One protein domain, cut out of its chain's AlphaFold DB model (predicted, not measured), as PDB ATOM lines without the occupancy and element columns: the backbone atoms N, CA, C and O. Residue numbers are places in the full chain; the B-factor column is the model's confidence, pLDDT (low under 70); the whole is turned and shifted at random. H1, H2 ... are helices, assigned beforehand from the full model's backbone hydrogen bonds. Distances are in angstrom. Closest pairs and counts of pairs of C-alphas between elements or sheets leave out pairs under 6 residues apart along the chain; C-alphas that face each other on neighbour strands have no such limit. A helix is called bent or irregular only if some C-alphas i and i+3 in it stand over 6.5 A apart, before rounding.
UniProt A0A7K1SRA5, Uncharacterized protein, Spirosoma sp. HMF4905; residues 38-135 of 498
ATOM      1  N   ARG A  38      59.228 186.219  95.164       72.69
ATOM      2  CA  ARG A  38      58.191 185.991  96.188       72.69
ATOM      3  C   ARG A  38      56.886 185.481  95.581       72.69
ATOM      4  O   ARG A  38      56.279 184.596  96.173       72.69
ATOM      5  N   ALA A  39      56.473 186.013  94.434       75.06
ATOM      6  CA  ALA A  39      55.290 185.551  93.716       75.06
ATOM      7  C   ALA A  39      55.455 184.104  93.220       75.06
ATOM      8  O   ALA A  39      54.558 183.294  93.430       75.06
ATOM      9  N   ASP A  40      56.621 183.748  92.674       74.19
ATOM     10  CA  ASP A  40      56.944 182.392  92.218       74.19
ATOM     11  C   ASP A  40      57.011 181.398  93.384       74.19
ATOM     12  O   ASP A  40      56.487 180.289  93.291       74.19
ATOM     13  N   ALA A  41      57.600 181.794  94.519       74.25
ATOM     14  CA  ALA A  41      57.601 180.978  95.734       74.25
ATOM     15  C   ALA A  41      56.184 180.792  96.305       74.25
ATOM     16  O   ALA A  41      55.839 179.693  96.740       74.25
ATOM     17  N   ALA A  42      55.346 181.834  96.278       75.81
ATOM     18  CA  ALA A  42      53.947 181.743  96.687       75.81
ATOM     19  C   ALA A  42      53.137 180.830  95.751       75.81
ATOM     20  O   ALA A  42      52.379 179.992  96.235       75.81
ATOM     21  N   LEU A  43      53.352 180.924  94.433       76.06
ATOM     22  CA  LEU A  43      52.783 180.015  93.435       76.06
ATOM     23  C   LEU A  43      53.235 178.572  93.669       76.06
ATOM     24  O   LEU A  43      52.401 177.674  93.668       76.06
ATOM     25  N   ALA A  44      54.521 178.328  93.932       77.56
ATOM     26  CA  ALA A  44      55.038 176.989  94.214       77.56
ATOM     27  C   ALA A  44      54.411 176.377  95.478       77.56
ATOM     28  O   ALA A  44      54.003 175.217  95.457       77.56
ATOM     29  N   VAL A  45      54.265 177.158  96.555       83.25
ATOM     30  CA  VAL A  45      53.567 176.722  97.778       83.25
ATOM     31  C   VAL A  45      52.084 176.467  97.502       83.25
ATOM     32  O   VAL A  45      51.532 175.479  97.986       83.25
ATOM     33  N   GLN A  46      51.438 177.301  96.683       82.88
ATOM     34  CA  GLN A  46      50.047 177.106  96.278       82.88
ATOM     35  C   GLN A  46      49.876 175.811  95.470       82.88
ATOM     36  O   GLN A  46      49.019 174.997  95.814       82.88
ATOM     37  N   TYR A  47      50.734 175.555  94.478       82.75
ATOM     38  CA  TYR A  47      50.749 174.300  93.720       82.75
ATOM     39  C   TYR A  47      51.041 173.093  94.605       82.75
ATOM     40  O   TYR A  47      50.389 172.065  94.453       82.75
ATOM     41  N   GLN A  48      51.968 173.208  95.558       81.38
ATOM     42  CA  GLN A  48      52.260 172.136  96.505       81.38
ATOM     43  C   GLN A  48      51.053 171.845  97.407       81.38
ATOM     44  O   GLN A  48      50.712 170.682  97.605       81.38
ATOM     45  N   SER A  49      50.362 172.878  97.895       80.19
ATOM     46  CA  SER A  49      49.144 172.714  98.698       80.19
ATOM     47  C   SER A  49      47.996 172.087  97.898       80.19
ATOM     48  O   SER A  49      47.320 171.190  98.399       80.19
ATOM     49  N   MET A  50      47.823 172.477  96.629       80.12
ATOM     50  CA  MET A  50      46.854 171.857  95.723       80.12
ATOM     51  C   MET A  50      47.218 170.402  95.420       80.12
ATOM     52  O   MET A  50      46.350 169.536  95.461       80.12
ATOM     53  N   ALA A  51      48.496 170.111  95.165       78.94
ATOM     54  CA  ALA A  51      48.971 168.756  94.910       78.94
ATOM     55  C   ALA A  51      48.774 167.840  96.128       78.94
ATOM     56  O   ALA A  51      48.348 166.699  95.960       78.94
ATOM     57  N   MET A  52      49.017 168.338  97.347       79.88
ATOM     58  CA  MET A  52      48.724 167.597  98.581       79.88
ATOM     59  C   MET A  52      47.220 167.363  98.758       79.88
ATOM     60  O   MET A  52      46.821 166.237  99.030       79.88
ATOM     61  N   GLY A  53      46.375 168.371  98.513       77.88
ATOM     62  CA  GLY A  53      44.918 168.209  98.585       77.88
ATOM     63  C   GLY A  53      44.368 167.178  97.589       77.88
ATOM     64  O   GLY A  53      43.487 166.393  97.935       77.88
ATOM     65  N   ILE A  54      44.920 167.134  96.373       79.31
ATOM     66  CA  ILE A  54      44.576 166.122  95.360       79.31
ATOM     67  C   ILE A  54      45.049 164.729  95.801       79.31
ATOM     68  O   ILE A  54      44.313 163.755  95.644       79.31
ATOM     69  N   ALA A  55      46.251 164.620  96.372       75.12
ATOM     70  CA  ALA A  55      46.774 163.352  96.877       75.12
ATOM     71  C   ALA A  55      45.929 162.799  98.042       75.12
ATOM     72  O   ALA A  55      45.613 161.609  98.049       75.12
ATOM     73  N   ASP A  56      45.504 163.658  98.973       79.94
ATOM     74  CA  ASP A  56      44.652 163.277 100.104       79.94
ATOM     75  C   ASP A  56      43.253 162.838  99.643       79.94
ATOM     76  O   ASP A  56      42.726 161.830 100.123       79.94
ATOM     77  N   GLN A  57      42.661 163.534  98.665       77.44
ATOM     78  CA  GLN A  57      41.398 163.108  98.052       77.44
ATOM     79  C   GLN A  57      41.531 161.752  97.356       77.44
ATOM     80  O   GLN A  57      40.699 160.871  97.577       77.44
ATOM     81  N   ALA A  58      42.595 161.548  96.577       73.50
ATOM     82  CA  ALA A  58      42.845 160.278  95.902       73.50
ATOM     83  C   ALA A  58      43.042 159.123  96.901       73.50
ATOM     84  O   ALA A  58      42.540 158.019  96.683       73.50
ATOM     85  N   ALA A  59      43.728 159.366  98.023       75.44
ATOM     86  CA  ALA A  59      43.886 158.382  99.091       75.44
ATOM     87  C   ALA A  59      42.542 158.035  99.760       75.44
ATOM     88  O   ALA A  59      42.222 156.855  99.918       75.44
ATOM     89  N   ALA A  60      41.722 159.039 100.082       77.75
ATOM     90  CA  ALA A  60      40.403 158.836 100.682       77.75
ATOM     91  C   ALA A  60      39.429 158.098  99.742       77.75
ATOM     92  O   ALA A  60      38.667 157.230 100.180       77.75
ATOM     93  N   GLU A  61      39.454 158.404  98.443       75.25
ATOM     94  CA  GLU A  61      38.661 157.690  97.434       75.25
ATOM     95  C   GLU A  61      39.108 156.238  97.279       75.25
ATOM     96  O   GLU A  61      38.267 155.337  97.214       75.25
ATOM     97  N   LYS A  62      40.422 155.994  97.284       74.12
ATOM     98  CA  LYS A  62      40.994 154.646  97.254       74.12
ATOM     99  C   LYS A  62      40.515 153.814  98.442       74.12
ATOM    100  O   LYS A  62      40.108 152.664  98.268       74.12
ATOM    101  N   GLU A  63      40.535 154.392  99.638       75.31
ATOM    102  CA  GLU A  63      40.107 153.711 100.856       75.31
ATOM    103  C   GLU A  63      38.601 153.423 100.858       75.31
ATOM    104  O   GLU A  63      38.192 152.293 101.132       75.31
ATOM    105  N   ARG A  64      37.768 154.385 100.435       78.00
ATOM    106  CA  ARG A  64      36.326 154.150 100.234       78.00
ATOM    107  C   ARG A  64      36.051 153.038  99.228       78.00
ATOM    108  O   ARG A  64      35.222 152.169  99.489       78.00
ATOM    109  N   ALA A  65      36.744 153.039  98.093       70.88
ATOM    110  CA  ALA A  65      36.536 152.038  97.055       70.88
ATOM    111  C   ALA A  65      36.964 150.630  97.507       70.88
ATOM    112  O   ALA A  65      36.290 149.645  97.186       70.88
ATOM    113  N   LEU A  66      38.031 150.518  98.305       73.94
ATOM    114  CA  LEU A  66      38.421 149.260  98.949       73.94
ATOM    115  C   LEU A  66      37.352 148.770  99.936       73.94
ATOM    116  O   LEU A  66      36.979 147.597  99.886       73.94
ATOM    117  N   GLN A  67      36.814 149.650 100.784       78.69
ATOM    118  CA  GLN A  67      35.749 149.300 101.734       78.69
ATOM    119  C   GLN A  67      34.468 148.833 101.031       78.69
ATOM    120  O   GLN A  67      33.874 147.826 101.414       78.69
ATOM    121  N   GLU A  68      34.045 149.518  99.970       75.38
ATOM    122  CA  GLU A  68      32.878 149.104  99.183       75.38
ATOM    123  C   GLU A  68      33.102 147.766  98.476       75.38
ATOM    124  O   GLU A  68      32.190 146.941  98.410       75.38
ATOM    125  N   THR A  69      34.320 147.515  97.994       72.38
ATOM    126  CA  THR A  69      34.684 146.223  97.404       72.38
ATOM    127  C   THR A  69      34.618 145.114  98.453       72.38
ATOM    128  O   THR A  69      33.998 144.080  98.209       72.38
ATOM    129  N   GLN A  70      35.147 145.338  99.657       75.44
ATOM    130  CA  GLN A  70      35.010 144.387 100.765       75.44
ATOM    131  C   GLN A  70      33.543 144.133 101.125       75.44
ATOM    132  O   GLN A  70      33.148 142.984 101.303       75.44
ATOM    133  N   LYS A  71      32.711 145.180 101.146       77.75
ATOM    134  CA  LYS A  71      31.269 145.055 101.385       77.75
ATOM    135  C   LYS A  71      30.577 144.215 100.307       77.75
ATOM    136  O   LYS A  71      29.713 143.410 100.640       77.75
ATOM    137  N   SER A  72      30.971 144.365  99.041       71.81
ATOM    138  CA  SER A  72      30.414 143.578  97.930       71.81
ATOM    139  C   SER A  72      30.768 142.086  97.998       71.81
ATOM    140  O   SER A  72      29.991 141.256  97.539       71.81
ATOM    141  N   LEU A  73      31.891 141.734  98.634       74.31
ATOM    142  CA  LEU A  73      32.291 140.343  98.874       74.31
ATOM    143  C   LEU A  73      31.714 139.752 100.169       74.31
ATOM    144  O   LEU A  73      31.824 138.551 100.389       74.31
ATOM    145  N   GLY A  74      31.074 140.554 101.024       73.00
ATOM    146  CA  GLY A  74      30.507 140.121 102.309       73.00
ATOM    147  C   GLY A  74      29.244 139.256 102.203       73.00
ATOM    148  O   GLY A  74      28.453 139.212 103.143       73.00
ATOM    149  N   LEU A  75      29.005 138.592 101.067       73.38
ATOM    150  CA  LEU A  75      27.819 137.757 100.846       73.38
ATOM    151  C   LEU A  75      27.765 136.573 101.814       73.38
ATOM    152  O   LEU A  75      26.682 136.213 102.259       73.38
ATOM    153  N   ILE A  76      28.912 135.990 102.171       75.75
ATOM    154  CA  ILE A  76      28.991 134.877 103.129       75.75
ATOM    155  C   ILE A  76      28.434 135.303 104.496       75.75
ATOM    156  O   ILE A  76      27.614 134.589 105.078       75.75
ATOM    157  N   ASP A  77      28.819 136.489 104.967       76.25
ATOM    158  CA  ASP A  77      28.418 137.010 106.276       76.25
ATOM    159  C   ASP A  77      26.906 137.312 106.327       76.25
ATOM    160  O   ASP A  77      26.267 137.150 107.364       76.25
ATOM    161  N   GLN A  78      26.295 137.667 105.190       80.31
ATOM    162  CA  GLN A  78      24.850 137.922 105.083       80.31
ATOM    163  C   GLN A  78      23.994 136.650 105.169       80.31
ATOM    164  O   GLN A  78      22.805 136.721 105.480       80.31
ATOM    165  N   GLN A  79      24.565 135.474 104.897       80.19
ATOM    166  CA  GLN A  79      23.811 134.217 104.839       80.19
ATOM    167  C   GLN A  79      23.559 133.599 106.222       80.19
ATOM    168  O   GLN A  79      22.893 132.562 106.313       80.19
ATOM    169  N   ASN A  80      24.037 134.224 107.308       84.06
ATOM    170  CA  ASN A  80      23.895 133.736 108.686       84.06
ATOM    171  C   ASN A  80      24.278 132.251 108.817       84.06
ATOM    172  O   ASN A  80      23.560 131.462 109.437       84.06
ATOM    173  N   ILE A  81      25.352 131.842 108.142       89.94
ATOM    174  CA  ILE A  81      25.916 130.501 108.284       89.94
ATOM    175  C   ILE A  81      26.711 130.402 109.587       89.94
ATOM    176  O   ILE A  81      27.043 131.402 110.223       89.94
ATOM    177  N   LEU A  82      27.008 129.176 110.001       91.62
ATOM    178  CA  LEU A  82      27.717 128.925 111.249       91.62
ATOM    179  C   LEU A  82      29.145 129.496 111.197       91.62
ATOM    180  O   LEU A  82      29.829 129.409 110.176       91.62
ATOM    181  N   ALA A  83      29.615 130.052 112.316       90.06
ATOM    182  CA  ALA A  83      30.903 130.747 112.397       90.06
ATOM    183  C   ALA A  83      32.133 129.920 111.942       90.06
ATOM    184  O   ALA A  83      33.055 130.509 111.367       90.06
ATOM    185  N   PRO A  84      32.215 128.591 112.173       90.75
ATOM    186  CA  PRO A  84      33.282 127.765 111.603       90.75
ATOM    187  C   PRO A  84      33.267 127.751 110.067       90.75
ATOM    188  O   PRO A  84      34.295 128.025 109.447       90.75
ATOM    189  N   ASP A  85      32.104 127.525 109.449       91.94
ATOM    190  CA  ASP A  85      31.961 127.533 107.988       91.94
ATOM    191  C   ASP A  85      32.170 128.924 107.388       91.94
ATOM    192  O   ASP A  85      32.810 129.046 106.349       91.94
ATOM    193  N   MET A  86      31.710 129.978 108.064       89.25
ATOM    194  CA  MET A  86      31.967 131.366 107.670       89.25
ATOM    195  C   MET A  86      33.466 131.650 107.563       89.25
ATOM    196  O   MET A  86      33.934 132.140 106.538       89.25
ATOM    197  N   ARG A  87      34.244 131.284 108.591       88.44
ATOM    198  CA  ARG A  87      35.706 131.449 108.582       88.44
ATOM    199  C   ARG A  87      36.360 130.627 107.473       88.44
ATOM    200  O   ARG A  87      37.212 131.143 106.758       88.44
ATOM    201  N   ARG A  88      35.938 129.372 107.303       89.19
ATOM    202  CA  ARG A  88      36.455 128.474 106.261       89.19
ATOM    203  C   ARG A  88      36.212 129.032 104.856       89.19
ATOM    204  O   ARG A  88      37.159 129.152 104.081       89.19
ATOM    205  N   LEU A  89      34.977 129.423 104.552       89.75
ATOM    206  CA  LEU A  89      34.593 129.951 103.243       89.75
ATOM    207  C   LEU A  89      35.236 131.310 102.958       89.75
ATOM    208  O   LEU A  89      35.715 131.525 101.846       89.75
ATOM    209  N   ASN A  90      35.319 132.201 103.952       87.56
ATOM    210  CA  ASN A  90      36.013 133.481 103.791       87.56
ATOM    211  C   ASN A  90      37.502 133.276 103.461       87.56
ATOM    212  O   ASN A  90      38.024 133.926 102.555       87.56
ATOM    213  N   ASN A  91      38.169 132.324 104.115       85.44
ATOM    214  CA  ASN A  91      39.568 132.012 103.822       85.44
ATOM    215  C   ASN A  91      39.762 131.396 102.425       85.44
ATOM    216  O   ASN A  91      40.760 131.673 101.770       85.44
ATOM    217  N   GLN A  92      38.830 130.560 101.959       86.31
ATOM    218  CA  GLN A  92      38.959 129.864 100.672       86.31
ATOM    219  C   GLN A  92      38.557 130.723  99.468       86.31
ATOM    220  O   GLN A  92      39.219 130.684  98.431       86.31
ATOM    221  N   TYR A  93      37.467 131.480  99.589       86.44
ATOM    222  CA  TYR A  93      36.870 132.212  98.474       86.44
ATOM    223  C   TYR A  93      37.173 133.702  98.553       86.44
ATOM    224  O   TYR A  93      37.723 134.265  97.609       86.44
ATOM    225  N   THR A  94      36.854 134.342  99.679       84.81
ATOM    226  CA  THR A  94      36.962 135.801  99.805       84.81
ATOM    227  C   THR A  94      38.409 136.276  99.688       84.81
ATOM    228  O   THR A  94      38.672 137.243  98.975       84.81
ATOM    229  N   GLU A  95      39.365 135.579 100.308       82.88
ATOM    230  CA  GLU A  95      40.783 135.962 100.239       82.88
ATOM    231  C   GLU A  95      41.379 135.777  98.837       82.88
ATOM    232  O   GLU A  95      42.052 136.669  98.323       82.88
ATOM    233  N   ARG A  96      41.058 134.670  98.158       84.50
ATOM    234  CA  ARG A  96      41.491 134.435  96.771       84.50
ATOM    235  C   ARG A  96      40.977 135.525  95.831       84.50
ATOM    236  O   ARG A  96      41.721 136.033  94.995       84.50
ATOM    237  N   TRP A  97      39.707 135.894  95.975       85.31
ATOM    238  CA  TRP A  97      39.091 136.944  95.170       85.31
ATOM    239  C   TRP A  97      39.659 138.327  95.486       85.31
ATOM    240  O   TRP A  97      39.885 139.117  94.570       85.31
ATOM    241  N   ARG A  98      39.961 138.604  96.759       83.94
ATOM    242  CA  ARG A  98      40.657 139.825  97.179       83.94
ATOM    243  C   ARG A  98      42.017 139.954  96.495       83.94
ATOM    244  O   ARG A  98      42.292 141.003  95.919       83.94
ATOM    245  N   GLN A  99      42.819 138.888  96.497       85.56
ATOM    246  CA  GLN A  99      44.125 138.868  95.832       85.56
ATOM    247  C   GLN A  99      43.992 139.068  94.321       85.56
ATOM    248  O   GLN A  99      44.647 139.942  93.763       85.56
ATOM    249  N   GLN A 100      43.065 138.358  93.671       85.81
ATOM    250  CA  GLN A 100      42.845 138.496  92.230       85.81
ATOM    251  C   GLN A 100      42.463 139.928  91.825       85.81
ATOM    252  O   GLN A 100      42.984 140.453  90.844       85.81
ATOM    253  N   MET A 101      41.573 140.579  92.580       85.12
ATOM    254  CA  MET A 101      41.207 141.971  92.304       85.12
ATOM    255  C   MET A 101      42.378 142.921  92.554       85.12
ATOM    256  O   MET A 101      42.587 143.846  91.774       85.12
ATOM    257  N   GLN A 102      43.165 142.693  93.606       84.12
ATOM    258  CA  GLN A 102      44.323 143.525  93.921       84.12
ATOM    259  C   GLN A 102      45.427 143.419  92.857       84.12
ATOM    260  O   GLN A 102      46.015 144.438  92.478       84.12
ATOM    261  N   ASP A 103      45.649 142.222  92.318       87.69
ATOM    262  CA  ASP A 103      46.563 141.988  91.201       87.69
ATOM    263  C   ASP A 103      46.068 142.668  89.921       87.69
ATOM    264  O   ASP A 103      46.854 143.287  89.204       87.69
ATOM    265  N   GLU A 104      44.769 142.606  89.631       87.25
ATOM    266  CA  GLU A 104      44.184 143.248  88.450       87.25
ATOM    267  C   GLU A 104      44.243 144.779  88.541       87.25
ATOM    268  O   GLU A 104      44.662 145.442  87.588       87.25
ATOM    269  N   ILE A 105      43.928 145.341  89.711       85.31
ATOM    270  CA  ILE A 105      44.070 146.773  89.999       85.31
ATOM    271  C   ILE A 105      45.519 147.221  89.773       85.31
ATOM    272  O   ILE A 105      45.760 148.232  89.115       85.31
ATOM    273  N   THR A 106      46.491 146.474  90.299       85.69
ATOM    274  CA  THR A 106      47.907 146.859  90.234       85.69
ATOM    275  C   THR A 106      48.471 146.703  88.822       85.69
ATOM    276  O   THR A 106      49.101 147.626  88.308       85.69
ATOM    277  N   ASN A 107      48.216 145.567  88.172       90.06
ATOM    278  CA  ASN A 107      48.877 145.199  86.919       90.06
ATOM    279  C   ASN A 107      48.152 145.710  85.665       90.06
ATOM    280  O   ASN A 107      48.816 146.090  84.705       90.06
ATOM    281  N   GLN A 108      46.812 145.723  85.643       89.81
ATOM    282  CA  GLN A 108      46.038 146.139  84.458       89.81
ATOM    283  C   GLN A 108      45.599 147.604  84.525       89.81
ATOM    284  O   GLN A 108      45.544 148.279  83.498       89.81
ATOM    285  N   TYR A 109      45.306 148.098  85.729       86.19
ATOM    286  CA  TYR A 109      44.830 149.465  85.953       86.19
ATOM    287  C   TYR A 109      45.908 150.395  86.529       86.19
ATOM    288  O   TYR A 109      45.631 151.565  86.785       86.19
ATOM    289  N   GLY A 110      47.140 149.914  86.730       84.25
ATOM    290  CA  GLY A 110      48.256 150.727  87.229       84.25
ATOM    291  C   GLY A 110      48.022 151.317  88.626       84.25
ATOM    292  O   GLY A 110      48.604 152.344  88.962       84.25
ATOM    293  N   GLY A 111      47.144 150.704  89.425       80.19
ATOM    294  CA  GLY A 111      46.724 151.199  90.737       80.19
ATOM    295  C   GLY A 111      45.500 152.126  90.727       80.19
ATOM    296  O   GLY A 111      45.068 152.538  91.806       80.19
ATOM    297  N   ASP A 112      44.913 152.432  89.564       83.75
ATOM    298  CA  ASP A 112      43.696 153.248  89.446       83.75
ATOM    299  C   ASP A 112      42.438 152.447  89.831       83.75
ATOM    300  O   ASP A 112      41.780 151.796  89.012       83.75
ATOM    301  N   ILE A 113      42.100 152.504  91.121       82.31
ATOM    302  CA  ILE A 113      40.939 151.809  91.684       82.31
ATOM    303  C   ILE A 113      39.618 152.400  91.184       82.31
ATOM    304  O   ILE A 113      38.660 151.651  91.009       82.31
ATOM    305  N   VAL A 114      39.535 153.709  90.929       82.50
ATOM    306  CA  VAL A 114      38.274 154.360  90.527       82.50
ATOM    307  C   VAL A 114      37.856 153.886  89.138       82.50
ATOM    308  O   VAL A 114      36.690 153.537  88.915       82.50
ATOM    309  N   ARG A 115      38.814 153.795  88.212       85.25
ATOM    310  CA  ARG A 115      38.563 153.255  86.876       85.25
ATOM    311  C   ARG A 115      38.233 151.764  86.911       85.25
ATOM    312  O   ARG A 115      37.244 151.360  86.294       85.25
ATOM    313  N   TRP A 116      38.998 150.967  87.663       88.06
ATOM    314  CA  TRP A 116      38.704 149.539  87.846       88.06
ATOM    315  C   TRP A 116      37.297 149.328  88.416       88.06
ATOM    316  O   TRP A 116      36.530 148.503  87.913       88.06
ATOM    317  N   LYS A 117      36.916 150.131  89.414       83.62
ATOM    318  CA  LYS A 117      35.608 150.068  90.065       83.62
ATOM    319  C   LYS A 117      34.471 150.236  89.056       83.62
ATOM    320  O   LYS A 117      33.535 149.442  89.036       83.62
ATOM    321  N   ARG A 118      34.575 151.243  88.185       84.94
ATOM    322  CA  ARG A 118      33.558 151.546  87.169       84.94
ATOM    323  C   ARG A 118      33.428 150.449  86.111       84.94
ATOM    324  O   ARG A 118      32.327 150.198  85.632       84.94
ATOM    325  N   GLU A 119      34.539 149.836  85.714       87.88
ATOM    326  CA  GLU A 119      34.583 148.943  84.549       87.88
ATOM    327  C   GLU A 119      34.470 147.453  84.906       87.88
ATOM    328  O   GLU A 119      33.909 146.679  84.129       87.88
ATOM    329  N   ARG A 120      34.999 147.026  86.061       87.69
ATOM    330  CA  ARG A 120      35.207 145.602  86.382       87.69
ATOM    331  C   ARG A 120      34.609 145.136  87.703       87.69
ATOM    332  O   ARG A 120      34.305 143.949  87.803       87.69
ATOM    333  N   GLN A 121      34.376 146.009  88.687       83.88
ATOM    334  CA  GLN A 121      33.899 145.579  90.016       83.88
ATOM    335  C   GLN A 121      32.626 144.724  89.940       83.88
ATOM    336  O   GLN A 121      32.576 143.647  90.530       83.88
ATOM    337  N   ALA A 122      31.619 145.165  89.179       83.88
ATOM    338  CA  ALA A 122      30.362 144.429  89.037       83.88
ATOM    339  C   ALA A 122      30.566 143.035  88.415       83.88
ATOM    340  O   ALA A 122      29.920 142.072  88.820       83.88
ATOM    341  N   TYR A 123      31.497 142.907  87.466       87.12
ATOM    342  CA  TYR A 123      31.837 141.620  86.863       87.12
ATOM    343  C   TYR A 123      32.468 140.666  87.887       87.12
ATOM    344  O   TYR A 123      32.040 139.516  87.983       87.12
ATOM    345  N   HIS A 124      33.434 141.139  88.684       85.19
ATOM    346  CA  HIS A 124      34.055 140.316  89.729       85.19
ATOM    347  C   HIS A 124      33.067 139.938  90.829       85.19
ATOM    348  O   HIS A 124      33.034 138.776  91.219       85.19
ATOM    349  N   ALA A 125      32.227 140.874  91.280       84.44
ATOM    350  CA  ALA A 125      31.209 140.605  92.291       84.44
ATOM    351  C   ALA A 125      30.212 139.532  91.818       84.44
ATOM    352  O   ALA A 125      29.998 138.543  92.517       84.44
ATOM    353  N   ASN A 126      29.684 139.661  90.595       86.19
ATOM    354  CA  ASN A 126      28.766 138.673  90.022       86.19
ATOM    355  C   ASN A 126      29.433 137.306  89.831       86.19
ATOM    356  O   ASN A 126      28.817 136.264  90.052       86.19
ATOM    357  N   ARG A 127      30.701 137.284  89.405       88.00
ATOM    358  CA  ARG A 127      31.434 136.032  89.216       88.00
ATOM    359  C   ARG A 127      31.750 135.355  90.552       88.00
ATOM    360  O   ARG A 127      31.541 134.150  90.654       88.00
ATOM    361  N   TYR A 128      32.160 136.117  91.564       87.75
ATOM    362  CA  TYR A 128      32.314 135.641  92.939       87.75
ATOM    363  C   TYR A 128      31.010 135.036  93.464       87.75
ATOM    364  O   TYR A 128      31.013 133.912  93.959       87.75
ATOM    365  N   GLU A 129      29.886 135.734  93.299       86.06
ATOM    366  CA  GLU A 129      28.577 135.252  93.742       86.06
ATOM    367  C   GLU A 129      28.181 133.945  93.042       86.06
ATOM    368  O   GLU A 129      27.734 133.002  93.697       86.06
ATOM    369  N   ASN A 130      28.376 133.859  91.725       88.06
ATOM    370  CA  ASN A 130      28.067 132.655  90.957       88.06
ATOM    371  C   ASN A 130      28.963 131.472  91.352       88.06
ATOM    372  O   ASN A 130      28.459 130.363  91.530       88.06
ATOM    373  N   GLU A 131      30.269 131.693  91.530       88.31
ATOM    374  CA  GLU A 131      31.208 130.654  91.971       88.31
ATOM    375  C   GLU A 131      30.913 130.194  93.405       88.31
ATOM    376  O   GLU A 131      30.942 128.994  93.685       88.31
ATOM    377  N   LEU A 132      30.568 131.121  94.303       88.44
ATOM    378  CA  LEU A 132      30.190 130.804  95.677       88.44
ATOM    379  C   LEU A 132      28.892 129.988  95.719       88.44
ATOM    380  O   LEU A 132      28.844 128.956  96.380       88.44
ATOM    381  N   LYS A 133      27.849 130.394  94.984       86.44
ATOM    382  CA  LYS A 133      26.570 129.659  94.937       86.44
ATOM    383  C   LYS A 133      26.699 128.280  94.288       86.44
ATOM    384  O   LYS A 133      25.991 127.353  94.684       86.44
ATOM    385  N   ALA A 134      27.592 128.137  93.309       88.00
ATOM    386  CA  ALA A 134      27.895 126.858  92.673       88.00
ATOM    387  C   ALA A 134      28.803 125.954  93.529       88.00
ATOM    388  O   ALA A 134      28.930 124.766  93.234       88.00
ATOM    389  N   SER A 135      29.435 126.488  94.579       90.12
ATOM    390  CA  SER A 135      30.345 125.727  95.429       90.12
ATOM    391  C   SER A 135      29.619 124.672  96.267       90.12
ATOM    392  O   SER A 135      28.658 124.959  96.987       90.12
TER     393      SER A 135
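This is residues 38 to 135 of the 498 residues of an uncharacterized protein of Spirosoma sp. HMF4905 (UniProt A0A7K1SRA5). One long helix, H1, sticks out over more than half of its residues as a bare arm, residues 38 to 57, and its other end joins H3 and H5 in a small three-helix bundle. H3 folds back along the far end of H1 and H5 turns again, so the bundle is up and down, each helix running against the one before it; short H2 sits in the turn after H1, and short H4 crosses H1 just before H5. The printed part has 98 residues with five named helices, H1 to H5 in order along the chain, and no named strand; its class is all helix. It is only just extended, close to loose, with a radius of gyration of the C-alphas of 19.0 A, and it spans 66 by 26 by 17 A, the arm making the length.

Find C-alpha 38 at (58.191, 185.991, 96.188); from there H1, residues 38 to 73, runs 52.6 A to C-alpha 73 at (32.291, 140.343, 98.874). H2, residues 75 to 78, is 5.2 A long. H3, residues 83 to 107, covers 34.4 A with a kink of 31 degrees near residue 90; it is neither bent nor irregular, but only just: C-alphas 92 and 95 are 6.4 A apart. H4, residues 113 to 119, is 10.0 A long. H5, residues 121 to 134, runs 19.8 A and ends at C-alpha 134, (27.895, 126.858, 92.673).

Start at Ser 72, whose C-alpha is 6.4 A from that of Ala 125, the closest pair where H1, with residues 69 to 73 alone, touches H5 at a shallow tilt of 19 degrees, the same way. Look next at Trp 97 and Tyr 128, the closest C-alphas of H3 and H5 at 7.3 A; these helices touch and run opposite ways at a shallow tilt of 34 degrees, only just short of steep. H1 and H3 are close but not clearly touching, with Leu 73 and Thr 94 closest at 6.6 A between C-alphas. H4 touches H1 at a steep tilt of 54 degrees, C-alphas 62 and 113 being closest at 6.3 A. H2 touches H3, with C-alphas 76 and 86 closest at 6.5 A, and is apart from H4. In H1, H4 and H5 every O i to N i+4 pair is within hydrogen-bond range, in H3 19 of 21, and H2 is too short for such a pair.

The C-alphas of Arg 38 and Ala 134, the two farthest apart, are 66.5 A from each other. Without the free stretches, residues 38 to 57 and 78 to 84, the body of 71 residues spans 36 by 20 by 16 A. The printed part has no cut, and its four links are tight. Mean pLDDT of the printed part is 82.4, and no printed residue is under 70.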